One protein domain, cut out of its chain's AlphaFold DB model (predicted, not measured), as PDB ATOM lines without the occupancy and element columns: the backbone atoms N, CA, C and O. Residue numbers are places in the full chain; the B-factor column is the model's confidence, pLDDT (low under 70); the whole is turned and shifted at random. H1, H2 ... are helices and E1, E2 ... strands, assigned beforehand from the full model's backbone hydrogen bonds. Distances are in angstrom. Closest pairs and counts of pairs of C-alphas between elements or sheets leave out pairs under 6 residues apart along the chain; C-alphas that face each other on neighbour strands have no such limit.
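This is residues 91 to 175 of the 180 residues of the protein "Phage_CI_C domain-containing protein" of Photobacterium halotolerans (UniProt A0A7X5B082). Two strongly twisted sheets, E2 E1 E3 E4 and E5 E6 E7, stand partly face to face as a sandwich, their strands crossed at 69 degrees. The small helix H1 only grazes the first sheet, and E7 lies on the far side of the second sheet, apart from the strands of the first. The printed part has 85 residues, with seven named strands and one named helix in the order E1 E2 H1 E3 E4 E5 E6 E7, and its class is mostly strand. The first sheet, order E2 E1 E3 E4, is mixed; the second, order E5 E6 E7, is antiparallel. The whole is compact, with a radius of gyration of the C-alphas of 13.8 A and spans of 41 by 30 by 18 A.

E1, residues 91 to 99, and E2, residues 102 to 111, form an antiparallel hairpin, with N 95 and O 107 2.8 A apart, within hydrogen-bond range. E2 bends by 61 degrees at residue 107. H1, residues 113 to 117, only just is on this sheet, with 5 pairs of C-alphas within 10 A, and only grazes it with residues 113 to 116; its O i to N i+4 pair is within hydrogen-bond range. E3, residues 126 to 131, is the parallel neighbour of E1, with N 130 and O 96 2.8 A apart. E4, residues 134 to 139, forms a hairpin with E3, with N 129 and O 136 2.8 A apart. E5, residues 148 to 154, forms a hairpin with E6, residues 157 to 166, with N 152 and O 159 2.8 A apart. E6 bends by 77 degrees at residue 160. E7, residues 170 to 174, forms a hairpin with E6, with N 166 and O 170 2.8 A apart; E5, E6 and E7 are a meander, each strand the antiparallel neighbour of the one before. Between the sheets, the closest C-alphas of E4 and E5 are those of Val 138 and Leu 151, 7.1 A apart, and those of E2 and E6 are Ser 102 and Arg 157, 5.9 A apart. E3 and E5 are apart.

E1 begins at C-alpha 91, (-12.555, 11.588, -18.665), and measures 25.3 A. E2 measures 24.7 A, H1 6.0 A, E3 16.0 A, E4 16.1 A, E5 17.1 A and E6 23.3 A. E7 measures 13.3 A and ends at C-alpha 174, (18.529, 9.641, -6.542).

The two C-alphas farthest apart, those of Tyr 110 and Gly 168, are 41.8 A apart. The printed part has no cut, and no link is long; the chain changes sheets at the short link from E4 to E5. The mean pLDDT of the printed part is 88.6, and no printed residue is under 70.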
ATOM      1  N   GLN A  91     -12.979  12.771 -17.929       86.25
ATOM      2  CA  GLN A  91     -12.555  11.588 -18.665       86.25
ATOM      3  C   GLN A  91     -11.783  10.660 -17.731       86.25
ATOM      4  O   GLN A  91     -11.054  11.107 -16.841       86.25
ATOM      5  N   ALA A  92     -11.946   9.355 -17.937       89.50
ATOM      6  CA  ALA A  92     -11.232   8.350 -17.168       89.50
ATOM      7  C   ALA A  92      -9.745   8.332 -17.550       89.50
ATOM      8  O   ALA A  92      -9.393   8.180 -18.720       89.50
ATOM      9  N   LEU A  93      -8.880   8.435 -16.547       91.94
ATOM     10  CA  LEU A  93      -7.450   8.182 -16.628       91.94
ATOM     11  C   LEU A  93      -7.132   6.879 -15.896       91.94
ATOM     12  O   LEU A  93      -7.529   6.746 -14.736       91.94
ATOM     13  N   PRO A  94      -6.417   5.931 -16.527       91.19
ATOM     14  CA  PRO A  94      -5.988   4.723 -15.844       91.19
ATOM     15  C   PRO A  94      -4.991   5.075 -14.738       91.19
ATOM     16  O   PRO A  94      -4.041   5.838 -14.943       91.19
ATOM     17  N   VAL A  95      -5.221   4.494 -13.566       94.81
ATOM     18  CA  VAL A  95      -4.370   4.615 -12.388       94.81
ATOM     19  C   VAL A  95      -3.645   3.295 -12.181       94.81
ATOM     20  O   VAL A  95      -4.264   2.232 -12.085       94.81
ATOM     21  N   TYR A  96      -2.324   3.366 -12.098       95.19
ATOM     22  CA  TYR A  96      -1.457   2.228 -11.852       95.19
ATOM     23  C   TYR A  96      -0.829   2.326 -10.471       95.19
ATOM     24  O   TYR A  96      -0.260   3.355 -10.126       95.19
ATOM     25  N   SER A  97      -0.852   1.245  -9.704       92.88
ATOM     26  CA  SER A  97      -0.079   1.142  -8.470       92.88
ATOM     27  C   SER A  97       1.301   0.550  -8.759       92.88
ATOM     28  O   SER A  97       1.457  -0.334  -9.612       92.88
ATOM     29  N   LEU A  98       2.325   1.046  -8.059       90.31
ATOM     30  CA  LEU A  98       3.651   0.426  -8.071       90.31
ATOM     31  C   LEU A  98       3.781  -0.528  -6.884       90.31
ATOM     32  O   LEU A  98       3.894  -0.095  -5.740       90.31
ATOM     33  N   VAL A  99       3.798  -1.833  -7.160       87.50
ATOM     34  CA  VAL A  99       3.914  -2.883  -6.138       87.50
ATOM     35  C   VAL A  99       5.169  -3.700  -6.408       87.50
ATOM     36  O   VAL A  99       5.284  -4.349  -7.446       87.50
ATOM     37  N   ASN A 100       6.132  -3.666  -5.482       84.88
ATOM     38  CA  ASN A 100       7.411  -4.385  -5.582       84.88
ATOM     39  C   ASN A 100       8.200  -4.112  -6.881       84.88
ATOM     40  O   ASN A 100       8.956  -4.962  -7.350       84.88
ATOM     41  N   GLY A 101       8.045  -2.917  -7.460       82.50
ATOM     42  CA  GLY A 101       8.663  -2.531  -8.732       82.50
ATOM     43  C   GLY A 101       7.855  -2.919  -9.975       82.50
ATOM     44  O   GLY A 101       8.259  -2.582 -11.081       82.50
ATOM     45  N   SER A 102       6.703  -3.568  -9.835       88.06
ATOM     46  CA  SER A 102       5.790  -3.833 -10.951       88.06
ATOM     47  C   SER A 102       4.731  -2.739 -11.055       88.06
ATOM     48  O   SER A 102       4.201  -2.291 -10.040       88.06
ATOM     49  N   LYS A 103       4.399  -2.334 -12.286       92.69
ATOM     50  CA  LYS A 103       3.298  -1.406 -12.585       92.69
ATOM     51  C   LYS A 103       2.023  -2.209 -12.840       92.69
ATOM     52  O   LYS A 103       1.957  -2.933 -13.833       92.69
ATOM     53  N   LEU A 104       1.030  -2.100 -11.959       92.38
ATOM     54  CA  LEU A 104      -0.232  -2.845 -12.039       92.38
ATOM     55  C   LEU A 104      -1.405  -1.882 -12.194       92.38
ATOM     56  O   LEU A 104      -1.472  -0.883 -11.489       92.38
ATOM     57  N   LEU A 105      -2.329  -2.172 -13.113       92.31
ATOM     58  CA  LEU A 105      -3.556  -1.385 -13.251       92.31
ATOM     59  C   LEU A 105      -4.409  -1.577 -11.990       92.31
ATOM     60  O   LEU A 105      -4.740  -2.710 -11.645       92.31
ATOM     61  N   SER A 106      -4.737  -0.478 -11.319       90.88
ATOM     62  CA  SER A 106      -5.448  -0.469 -10.038       90.88
ATOM     63  C   SER A 106      -6.899  -0.022 -10.220       90.88
ATOM     64  O   SER A 106      -7.839  -0.763  -9.935       90.88
ATOM     65  N   ASN A 107      -7.088   1.185 -10.750       89.69
ATOM     66  CA  ASN A 107      -8.380   1.861 -10.842       89.69
ATOM     67  C   ASN A 107      -8.368   2.904 -11.972       89.69
ATOM     68  O   ASN A 107      -7.429   2.975 -12.764       89.69
ATOM     69  N   SER A 108      -9.422   3.716 -12.042       91.19
ATOM     70  CA  SER A 108      -9.498   4.871 -12.936       91.19
ATOM     71  C   SER A 108      -9.862   6.121 -12.143       91.19
ATOM     72  O   SER A 108     -10.738   6.073 -11.278       91.19
ATOM     73  N   SER A 109      -9.228   7.241 -12.475       89.88
ATOM     74  CA  SER A 109      -9.553   8.566 -11.944       89.88
ATOM     75  C   SER A 109     -10.275   9.376 -13.010       89.88
ATOM     76  O   SER A 109      -9.826   9.427 -14.149       89.88
ATOM     77  N   TYR A 110     -11.384  10.023 -12.654       90.38
ATOM     78  CA  TYR A 110     -12.138  10.873 -13.573       90.38
ATOM     79  C   TYR A 110     -11.741  12.325 -13.352       90.38
ATOM     80  O   TYR A 110     -11.983  12.874 -12.279       90.38
ATOM     81  N   ILE A 111     -11.119  12.933 -14.356       90.06
ATOM     82  CA  ILE A 111     -10.671  14.328 -14.303       90.06
ATOM     83  C   ILE A 111     -11.074  14.998 -15.607       90.06
ATOM     84  O   ILE A 111     -11.024  14.373 -16.665       90.06
ATOM     85  N   ASP A 112     -11.541  16.236 -15.542       88.50
ATOM     86  CA  ASP A 112     -11.876  17.006 -16.733       88.50
ATOM     87  C   ASP A 112     -10.617  17.425 -17.509       88.50
ATOM     88  O   ASP A 112      -9.536  17.652 -16.952       88.50
ATOM     89  N   ALA A 113     -10.772  17.529 -18.829       85.06
ATOM     90  CA  ALA A 113      -9.664  17.844 -19.722       85.06
ATOM     91  C   ALA A 113      -9.074  19.240 -19.467       85.06
ATOM     92  O   ALA A 113      -7.878  19.439 -19.684       85.06
ATOM     93  N   GLU A 114      -9.878  20.188 -18.978       85.19
ATOM     94  CA  GLU A 114      -9.417  21.539 -18.658       85.19
ATOM     95  C   GLU A 114      -8.434  21.504 -17.480       85.19
ATOM     96  O   GLU A 114      -7.315  22.016 -17.593       85.19
ATOM     97  N   THR A 115      -8.778  20.804 -16.397       87.44
ATOM     98  CA  THR A 115      -7.902  20.583 -15.241       87.44
ATOM     99  C   THR A 115      -6.589  19.925 -15.651       87.44
ATOM    100  O   THR A 115      -5.532  20.396 -15.236       87.44
ATOM    101  N   ILE A 116      -6.617  18.890 -16.499       90.31
ATOM    102  CA  ILE A 116      -5.397  18.243 -17.017       90.31
ATOM    103  C   ILE A 116      -4.558  19.226 -17.851       90.31
ATOM    104  O   ILE A 116      -3.347  19.343 -17.645       90.31
ATOM    105  N   SER A 117      -5.193  19.993 -18.740       88.88
ATOM    106  CA  SER A 117      -4.502  20.948 -19.616       88.88
ATOM    107  C   SER A 117      -3.815  22.090 -18.856       88.88
ATOM    108  O   SER A 117      -2.743  22.536 -19.263       88.88
ATOM    109  N   ARG A 118      -4.355  22.509 -17.700       88.94
ATOM    110  CA  ARG A 118      -3.731  23.517 -16.821       88.94
ATOM    111  C   ARG A 118      -2.339  23.120 -16.326       88.94
ATOM    112  O   ARG A 118      -1.555  23.998 -15.976       88.94
ATOM    113  N   PHE A 119      -2.036  21.824 -16.281       89.19
ATOM    114  CA  PHE A 119      -0.719  21.301 -15.908       89.19
ATOM    115  C   PHE A 119       0.162  20.976 -17.124       89.19
ATOM    116  O   PHE A 119       1.216  20.367 -16.965       89.19
ATOM    117  N   GLY A 120      -0.250  21.371 -18.335       88.81
ATOM    118  CA  GLY A 120       0.467  21.068 -19.576       88.81
ATOM    119  C   GLY A 120       0.367  19.601 -20.003       88.81
ATOM    120  O   GLY A 120       1.176  19.143 -20.801       88.81
ATOM    121  N   LEU A 121      -0.607  18.864 -19.465       91.56
ATOM    122  CA  LEU A 121      -0.813  17.443 -19.719       91.56
ATOM    123  C   LEU A 121      -1.926  17.214 -20.751       91.56
ATOM    124  O   LEU A 121      -2.687  18.113 -21.107       91.56
ATOM    125  N   THR A 122      -2.047  15.982 -21.244       91.00
ATOM    126  CA  THR A 122      -3.136  15.561 -22.143       91.00
ATOM    127  C   THR A 122      -3.586  14.151 -21.789       91.00
ATOM    128  O   THR A 122      -2.743  13.275 -21.602       91.00
ATOM    129  N   HIS A 123      -4.900  13.899 -21.762       88.88
ATOM    130  CA  HIS A 123      -5.465  12.599 -21.368       88.88
ATOM    131  C   HIS A 123      -4.871  11.400 -22.120       88.88
ATOM    132  O   HIS A 123      -4.553  10.388 -21.510       88.88
ATOM    133  N   SER A 124      -4.661  11.517 -23.435       89.12
ATOM    134  CA  SER A 124      -4.109  10.437 -24.272       89.12
ATOM    135  C   SER A 124      -2.634  10.121 -24.006       89.12
ATOM    136  O   SER A 124      -2.107   9.139 -24.533       89.12
ATOM    137  N   LYS A 125      -1.949  10.970 -23.237       91.00
ATOM    138  CA  LYS A 125      -0.510  10.912 -22.969       91.00
ATOM    139  C   LYS A 125      -0.184  11.109 -21.494       91.00
ATOM    140  O   LYS A 125       0.940  11.451 -21.160       91.00
ATOM    141  N   THR A 126      -1.165  10.907 -20.621       92.50
ATOM    142  CA  THR A 126      -0.982  10.993 -19.177       92.50
ATOM    143  C   THR A 126      -1.332   9.658 -18.558       92.50
ATOM    144  O   THR A 126      -2.428   9.141 -18.764       92.50
ATOM    145  N   GLU A 127      -0.409   9.112 -17.779       92.12
ATOM    146  CA  GLU A 127      -0.683   7.992 -16.883       92.12
ATOM    147  C   GLU A 127      -0.716   8.494 -15.444       92.12
ATOM    148  O   GLU A 127       0.042   9.390 -15.072       92.12
ATOM    149  N   VAL A 128      -1.584   7.912 -14.620       95.00
ATOM    150  CA  VAL A 128      -1.611   8.210 -13.189       95.00
ATOM    151  C   VAL A 128      -0.940   7.064 -12.453       95.00
ATOM    152  O   VAL A 128      -1.309   5.908 -12.636       95.00
ATOM    153  N   ILE A 129       0.052   7.374 -11.625       94.81
ATOM    154  CA  ILE A 129       0.772   6.403 -10.808       94.81
ATOM    155  C   ILE A 129       0.469   6.676  -9.337       94.81
ATOM    156  O   ILE A 129       0.761   7.757  -8.832       94.81
ATOM    157  N   GLU A 130      -0.101   5.700  -8.644       92.50
ATOM    158  CA  GLU A 130      -0.370   5.762  -7.212       92.50
ATOM    159  C   GLU A 130       0.789   5.147  -6.419       92.50
ATOM    160  O   GLU A 130       1.153   3.982  -6.612       92.50
ATOM    161  N   ILE A 131       1.366   5.935  -5.508       89.06
ATOM    162  CA  ILE A 131       2.414   5.499  -4.579       89.06
ATOM    163  C   ILE A 131       2.051   6.007  -3.185       89.06
ATOM    164  O   ILE A 131       1.957   7.212  -2.969       89.06
ATOM    165  N   SER A 132       1.846   5.093  -2.232       85.50
ATOM    166  CA  SER A 132       1.553   5.422  -0.826       85.50
ATOM    167  C   SER A 132       0.390   6.416  -0.640       85.50
ATOM    168  O   SER A 132       0.461   7.311   0.198       85.50
ATOM    169  N   GLY A 133      -0.670   6.285  -1.447       84.81
ATOM    170  CA  GLY A 133      -1.848   7.164  -1.417       84.81
ATOM    171  C   GLY A 133      -1.666   8.520  -2.113       84.81
ATOM    172  O   GLY A 133      -2.572   9.352  -2.082       84.81
ATOM    173  N   VAL A 134      -0.517   8.761  -2.752       89.44
ATOM    174  CA  VAL A 134      -0.255   9.957  -3.561       89.44
ATOM    175  C   VAL A 134      -0.391   9.616  -5.041       89.44
ATOM    176  O   VAL A 134       0.232   8.674  -5.531       89.44
ATOM    177  N   LEU A 135      -1.186  10.408  -5.764       92.06
ATOM    178  CA  LEU A 135      -1.342  10.297  -7.214       92.06
ATOM    179  C   LEU A 135      -0.309  11.169  -7.933       92.06
ATOM    180  O   LEU A 135      -0.280  12.391  -7.783       92.06
ATOM    181  N   HIS A 136       0.513  10.532  -8.755       93.12
ATOM    182  CA  HIS A 136       1.472  11.174  -9.638       93.12
ATOM    183  C   HIS A 136       0.953  11.144 -11.075       93.12
ATOM    184  O   HIS A 136       0.764  10.075 -11.642       93.12
ATOM    185  N   PHE A 137       0.765  12.313 -11.681       93.62
ATOM    186  CA  PHE A 137       0.414  12.436 -13.094       93.62
ATOM    187  C   PHE A 137       1.696  12.480 -13.921       93.62
ATOM    188  O   PHE A 137       2.515  13.383 -13.752       93.62
ATOM    189  N   VAL A 138       1.889  11.477 -14.770       92.94
ATOM    190  CA  VAL A 138       3.102  11.287 -15.564       92.94
ATOM    191  C   VAL A 138       2.810  11.645 -17.013       92.94
ATOM    192  O   VAL A 138       1.978  11.003 -17.653       92.94
ATOM    193  N   ASP A 139       3.520  12.649 -17.523       92.12
ATOM    194  CA  ASP A 139       3.534  12.984 -18.946       92.12
ATOM    195  C   ASP A 139       4.342  11.941 -19.732       92.12
ATOM    196  O   ASP A 139       5.508  11.690 -19.429       92.12
ATOM    197  N   LEU A 140       3.728  11.348 -20.754       90.31
ATOM    198  CA  LEU A 140       4.352  10.391 -21.668       90.31
ATOM    199  C   LEU A 140       4.835  11.027 -22.982       90.31
ATOM    200  O   LEU A 140       5.369  10.318 -23.839       90.31
ATOM    201  N   MET A 141       4.619  12.329 -23.197       87.69
ATOM    202  CA  MET A 141       5.125  13.036 -24.380       87.69
ATOM    203  C   MET A 141       6.590  13.433 -24.236       87.69
ATOM    204  O   MET A 141       7.333  13.392 -25.218       87.69
ATOM    205  N   ASN A 142       7.008  13.830 -23.033       78.81
ATOM    206  CA  ASN A 142       8.348  14.341 -22.801       78.81
ATOM    207  C   ASN A 142       9.282  13.278 -22.207       78.81
ATOM    208  O   ASN A 142       9.263  13.003 -21.009       78.81
ATOM    209  N   ASN A 143      10.160  12.745 -23.058       80.06
ATOM    210  CA  ASN A 143      11.216  11.808 -22.672       80.06
ATOM    211  C   ASN A 143      12.612  12.458 -22.622       80.06
ATOM    212  O   ASN A 143      13.600  11.726 -22.620       80.06
ATOM    213  N   ASP A 144      12.734  13.795 -22.616       80.50
ATOM    214  CA  ASP A 144      14.025  14.467 -22.400       80.50
ATOM    215  C   ASP A 144      14.254  14.689 -20.894       80.50
ATOM    216  O   ASP A 144      13.639  15.576 -20.290       80.50
ATOM    217  N   PRO A 145      15.123  13.891 -20.244       75.50
ATOM    218  CA  PRO A 145      15.384  14.038 -18.823       75.50
ATOM    219  C   PRO A 145      16.162  15.334 -18.551       75.50
ATOM    220  O   PRO A 145      17.372  15.442 -18.791       75.50
ATOM    221  N   PHE A 146      15.458  16.320 -17.999       80.44
ATOM    222  CA  PHE A 146      16.034  17.483 -17.322       80.44
ATOM    223  C   PHE A 146      15.996  17.286 -15.795       80.44
ATOM    224  O   PHE A 146      15.666  16.210 -15.300       80.44
ATOM    225  N   SER A 147      16.376  18.298 -15.019       79.50
ATOM    226  CA  SER A 147      16.296  18.227 -13.554       79.50
ATOM    227  C   SER A 147      14.836  18.181 -13.079       79.50
ATOM    228  O   SER A 147      14.154  19.202 -13.101       79.50
ATOM    229  N   GLY A 148      14.364  17.018 -12.620       86.25
ATOM    230  CA  GLY A 148      12.953  16.804 -12.271       86.25
ATOM    231  C   GLY A 148      12.672  15.440 -11.634       86.25
ATOM    232  O   GLY A 148      13.600  14.726 -11.257       86.25
ATOM    233  N   ARG A 149      11.390  15.079 -11.484       89.81
ATOM    234  CA  ARG A 149      10.945  13.738 -11.059       89.81
ATOM    235  C   ARG A 149      10.385  12.986 -12.259       89.81
ATOM    236  O   ARG A 149       9.546  13.533 -12.965       89.81
ATOM    237  N   PHE A 150      10.825  11.750 -12.456       92.00
ATOM    238  CA  PHE A 150      10.472  10.938 -13.619       92.00
ATOM    239  C   PHE A 150      10.050   9.539 -13.191       92.00
ATOM    240  O   PHE A 150      10.602   8.994 -12.234       92.00
ATOM    241  N   LEU A 151       9.111   8.954 -13.935       92.25
ATOM    242  CA  LEU A 151       8.862   7.518 -13.914       92.25
ATOM    243  C   LEU A 151       9.973   6.825 -14.709       92.25
ATOM    244  O   LEU A 151      10.179   7.111 -15.886       92.25
ATOM    245  N   ILE A 152      10.696   5.924 -14.059       90.56
ATOM    246  CA  ILE A 152      11.850   5.222 -14.615       90.56
ATOM    247  C   ILE A 152      11.540   3.733 -14.634       90.56
ATOM    248  O   ILE A 152      11.070   3.184 -13.638       90.56
ATOM    249  N   PHE A 153      11.855   3.085 -15.752       90.19
ATOM    250  CA  PHE A 153      11.928   1.636 -15.856       90.19
ATOM    251  C   PHE A 153      13.395   1.217 -15.962       90.19
ATOM    252  O   PHE A 153      14.067   1.545 -16.940       90.19
ATOM    253  N   PHE A 154      13.902   0.528 -14.943       87.81
ATOM    254  CA  PHE A 154      15.283   0.065 -14.879       87.81
ATOM    255  C   PHE A 154      15.334  -1.327 -14.252       87.81
ATOM    256  O   PHE A 154      14.671  -1.577 -13.249       87.81
ATOM    257  N   ASP A 155      16.104  -2.231 -14.861       87.44
ATOM    258  CA  ASP A 155      16.288  -3.614 -14.394       87.44
ATOM    259  C   ASP A 155      14.966  -4.353 -14.088       87.44
ATOM    260  O   ASP A 155      14.766  -4.961 -13.038       87.44
ATOM    261  N   GLY A 156      13.992  -4.223 -14.996       87.19
ATOM    262  CA  GLY A 156      12.680  -4.860 -14.853       87.19
ATOM    263  C   GLY A 156      11.744  -4.202 -13.833       87.19
ATOM    264  O   GLY A 156      10.645  -4.709 -13.623       87.19
ATOM    265  N   ARG A 157      12.141  -3.083 -13.212       88.69
ATOM    266  CA  ARG A 157      11.381  -2.418 -12.147       88.69
ATOM    267  C   ARG A 157      11.031  -0.973 -12.495       88.69
ATOM    268  O   ARG A 157      11.859  -0.212 -12.990       88.69
ATOM    269  N   TYR A 158       9.799  -0.586 -12.187       91.88
ATOM    270  CA  TYR A 158       9.301   0.782 -12.230       91.88
ATOM    271  C   TYR A 158       9.534   1.495 -10.898       91.88
ATOM    272  O   TYR A 158       9.309   0.927  -9.829       91.88
ATOM    273  N   SER A 159       9.945   2.757 -10.961       90.06
ATOM    274  CA  SER A 159      10.072   3.639  -9.794       90.06
ATOM    275  C   SER A 159       9.971   5.108 -10.207       90.06
ATOM    276  O   SER A 159      10.308   5.457 -11.336       90.06
ATOM    277  N   ILE A 160       9.506   5.982  -9.309       90.44
ATOM    278  CA  ILE A 160       9.533   7.435  -9.522       90.44
ATOM    279  C   ILE A 160      10.713   8.008  -8.748       90.44
ATOM    280  O   ILE A 160      10.737   7.931  -7.523       90.44
ATOM    281  N   ASN A 161      11.677   8.607  -9.447       90.31
ATOM    282  CA  ASN A 161      12.880   9.152  -8.816       90.31
ATOM    283  C   ASN A 161      13.194  10.555  -9.313       90.31
ATOM    284  O   ASN A 161      12.780  10.975 -10.398       90.31
ATOM    285  N   LYS A 162      13.984  11.278  -8.516       90.31
ATOM    286  CA  LYS A 162      14.572  12.541  -8.948       90.31
ATOM    287  C   LYS A 162      15.742  12.249  -9.887       90.31
ATOM    288  O   LYS A 162      16.672  11.536  -9.513       90.31
ATOM    289  N   ILE A 163      15.694  12.828 -11.082       90.12
ATOM    290  CA  ILE A 163      16.779  12.794 -12.061       90.12
ATOM    291  C   ILE A 163      17.463  14.159 -12.084       90.12
ATOM    292  O   ILE A 163      16.807  15.202 -12.061       90.12
ATOM    293  N   GLN A 164      18.792  14.146 -12.150       88.69
ATOM    294  CA  GLN A 164      19.618  15.323 -12.385       88.69
ATOM    295  C   GLN A 164      20.537  15.091 -13.586       88.69
ATOM    296  O   GLN A 164      21.231  14.076 -13.670       88.69
ATOM    297  N   ARG A 165      20.573  16.058 -14.506       88.06
ATOM    298  CA  ARG A 165      21.461  16.016 -15.671       88.06
ATOM    299  C   ARG A 165      22.857  16.497 -15.292       88.06
ATOM    300  O   ARG A 165      23.017  17.544 -14.669       88.06
ATOM    301  N   LEU A 166      23.862  15.725 -15.683       88.31
ATOM    302  CA  LEU A 166      25.275  16.020 -15.476       88.31
ATOM    303  C   LEU A 166      25.964  16.299 -16.825       88.31
ATOM    304  O   LEU A 166      25.499  15.827 -17.872       88.31
ATOM    305  N   PRO A 167      27.093  17.034 -16.831       87.44
ATOM    306  CA  PRO A 167      27.907  17.214 -18.030       87.44
ATOM    307  C   PRO A 167      28.307  15.877 -18.671       87.44
ATOM    308  O   PRO A 167      28.476  14.861 -17.995       87.44
ATOM    309  N   GLY A 168      28.474  15.877 -19.996       88.38
ATOM    310  CA  GLY A 168      28.896  14.684 -20.737       88.38
ATOM    311  C   GLY A 168      27.797  13.636 -20.952       88.38
ATOM    312  O   GLY A 168      28.110  12.454 -21.024       88.38
ATOM    313  N   LYS A 169      26.524  14.056 -21.064       83.31
ATOM    314  CA  LYS A 169      25.353  13.179 -21.303       83.31
ATOM    315  C   LYS A 169      25.122  12.137 -20.197       83.31
ATOM    316  O   LYS A 169      24.641  11.040 -20.464       83.31
ATOM    317  N   LYS A 170      25.466  12.478 -18.954       87.00
ATOM    318  CA  LYS A 170      25.261  11.617 -17.784       87.00
ATOM    319  C   LYS A 170      24.005  12.035 -17.027       87.00
ATOM    320  O   LYS A 170      23.662  13.216 -16.990       87.00
ATOM    321  N   LEU A 171      23.352  11.069 -16.394       87.06
ATOM    322  CA  LEU A 171      22.223  11.290 -15.496       87.06
ATOM    323  C   LEU A 171      22.578  10.736 -14.118       87.06
ATOM    324  O   LEU A 171      23.165   9.662 -14.011       87.06
ATOM    325  N   SER A 172      22.229  11.480 -13.075       87.06
ATOM    326  CA  SER A 172      22.226  11.001 -11.698       87.06
ATOM    327  C   SER A 172      20.786  10.720 -11.297       87.06
ATOM    328  O   SER A 172      19.911  11.565 -11.498       87.06
ATOM    329  N   VAL A 173      20.547   9.526 -10.760       86.75
ATOM    330  CA  VAL A 173      19.248   9.108 -10.234       86.75
ATOM    331  C   VAL A 173      19.390   8.981  -8.727       86.75
ATOM    332  O   VAL A 173      20.222   8.214  -8.245       86.75
ATOM    333  N   ALA A 174      18.596   9.751  -7.989       83.88
ATOM    334  CA  ALA A 174      18.529   9.641  -6.542       83.88
ATOM    335  C   ALA A 174      17.380   8.702  -6.164       83.88
ATOM    336  O   ALA A 174      16.215   9.096  -6.226       83.88
ATOM    337  N   PHE A 175      17.727   7.483  -5.757       72.19
ATOM    338  CA  PHE A 175      16.837   6.584  -5.027       72.19
ATOM    339  C   PHE A 175      16.848   7.045  -3.569       72.19
ATOM    340  O   PHE A 175      17.637   6.569  -2.760       72.19
TER     341      PHE A 175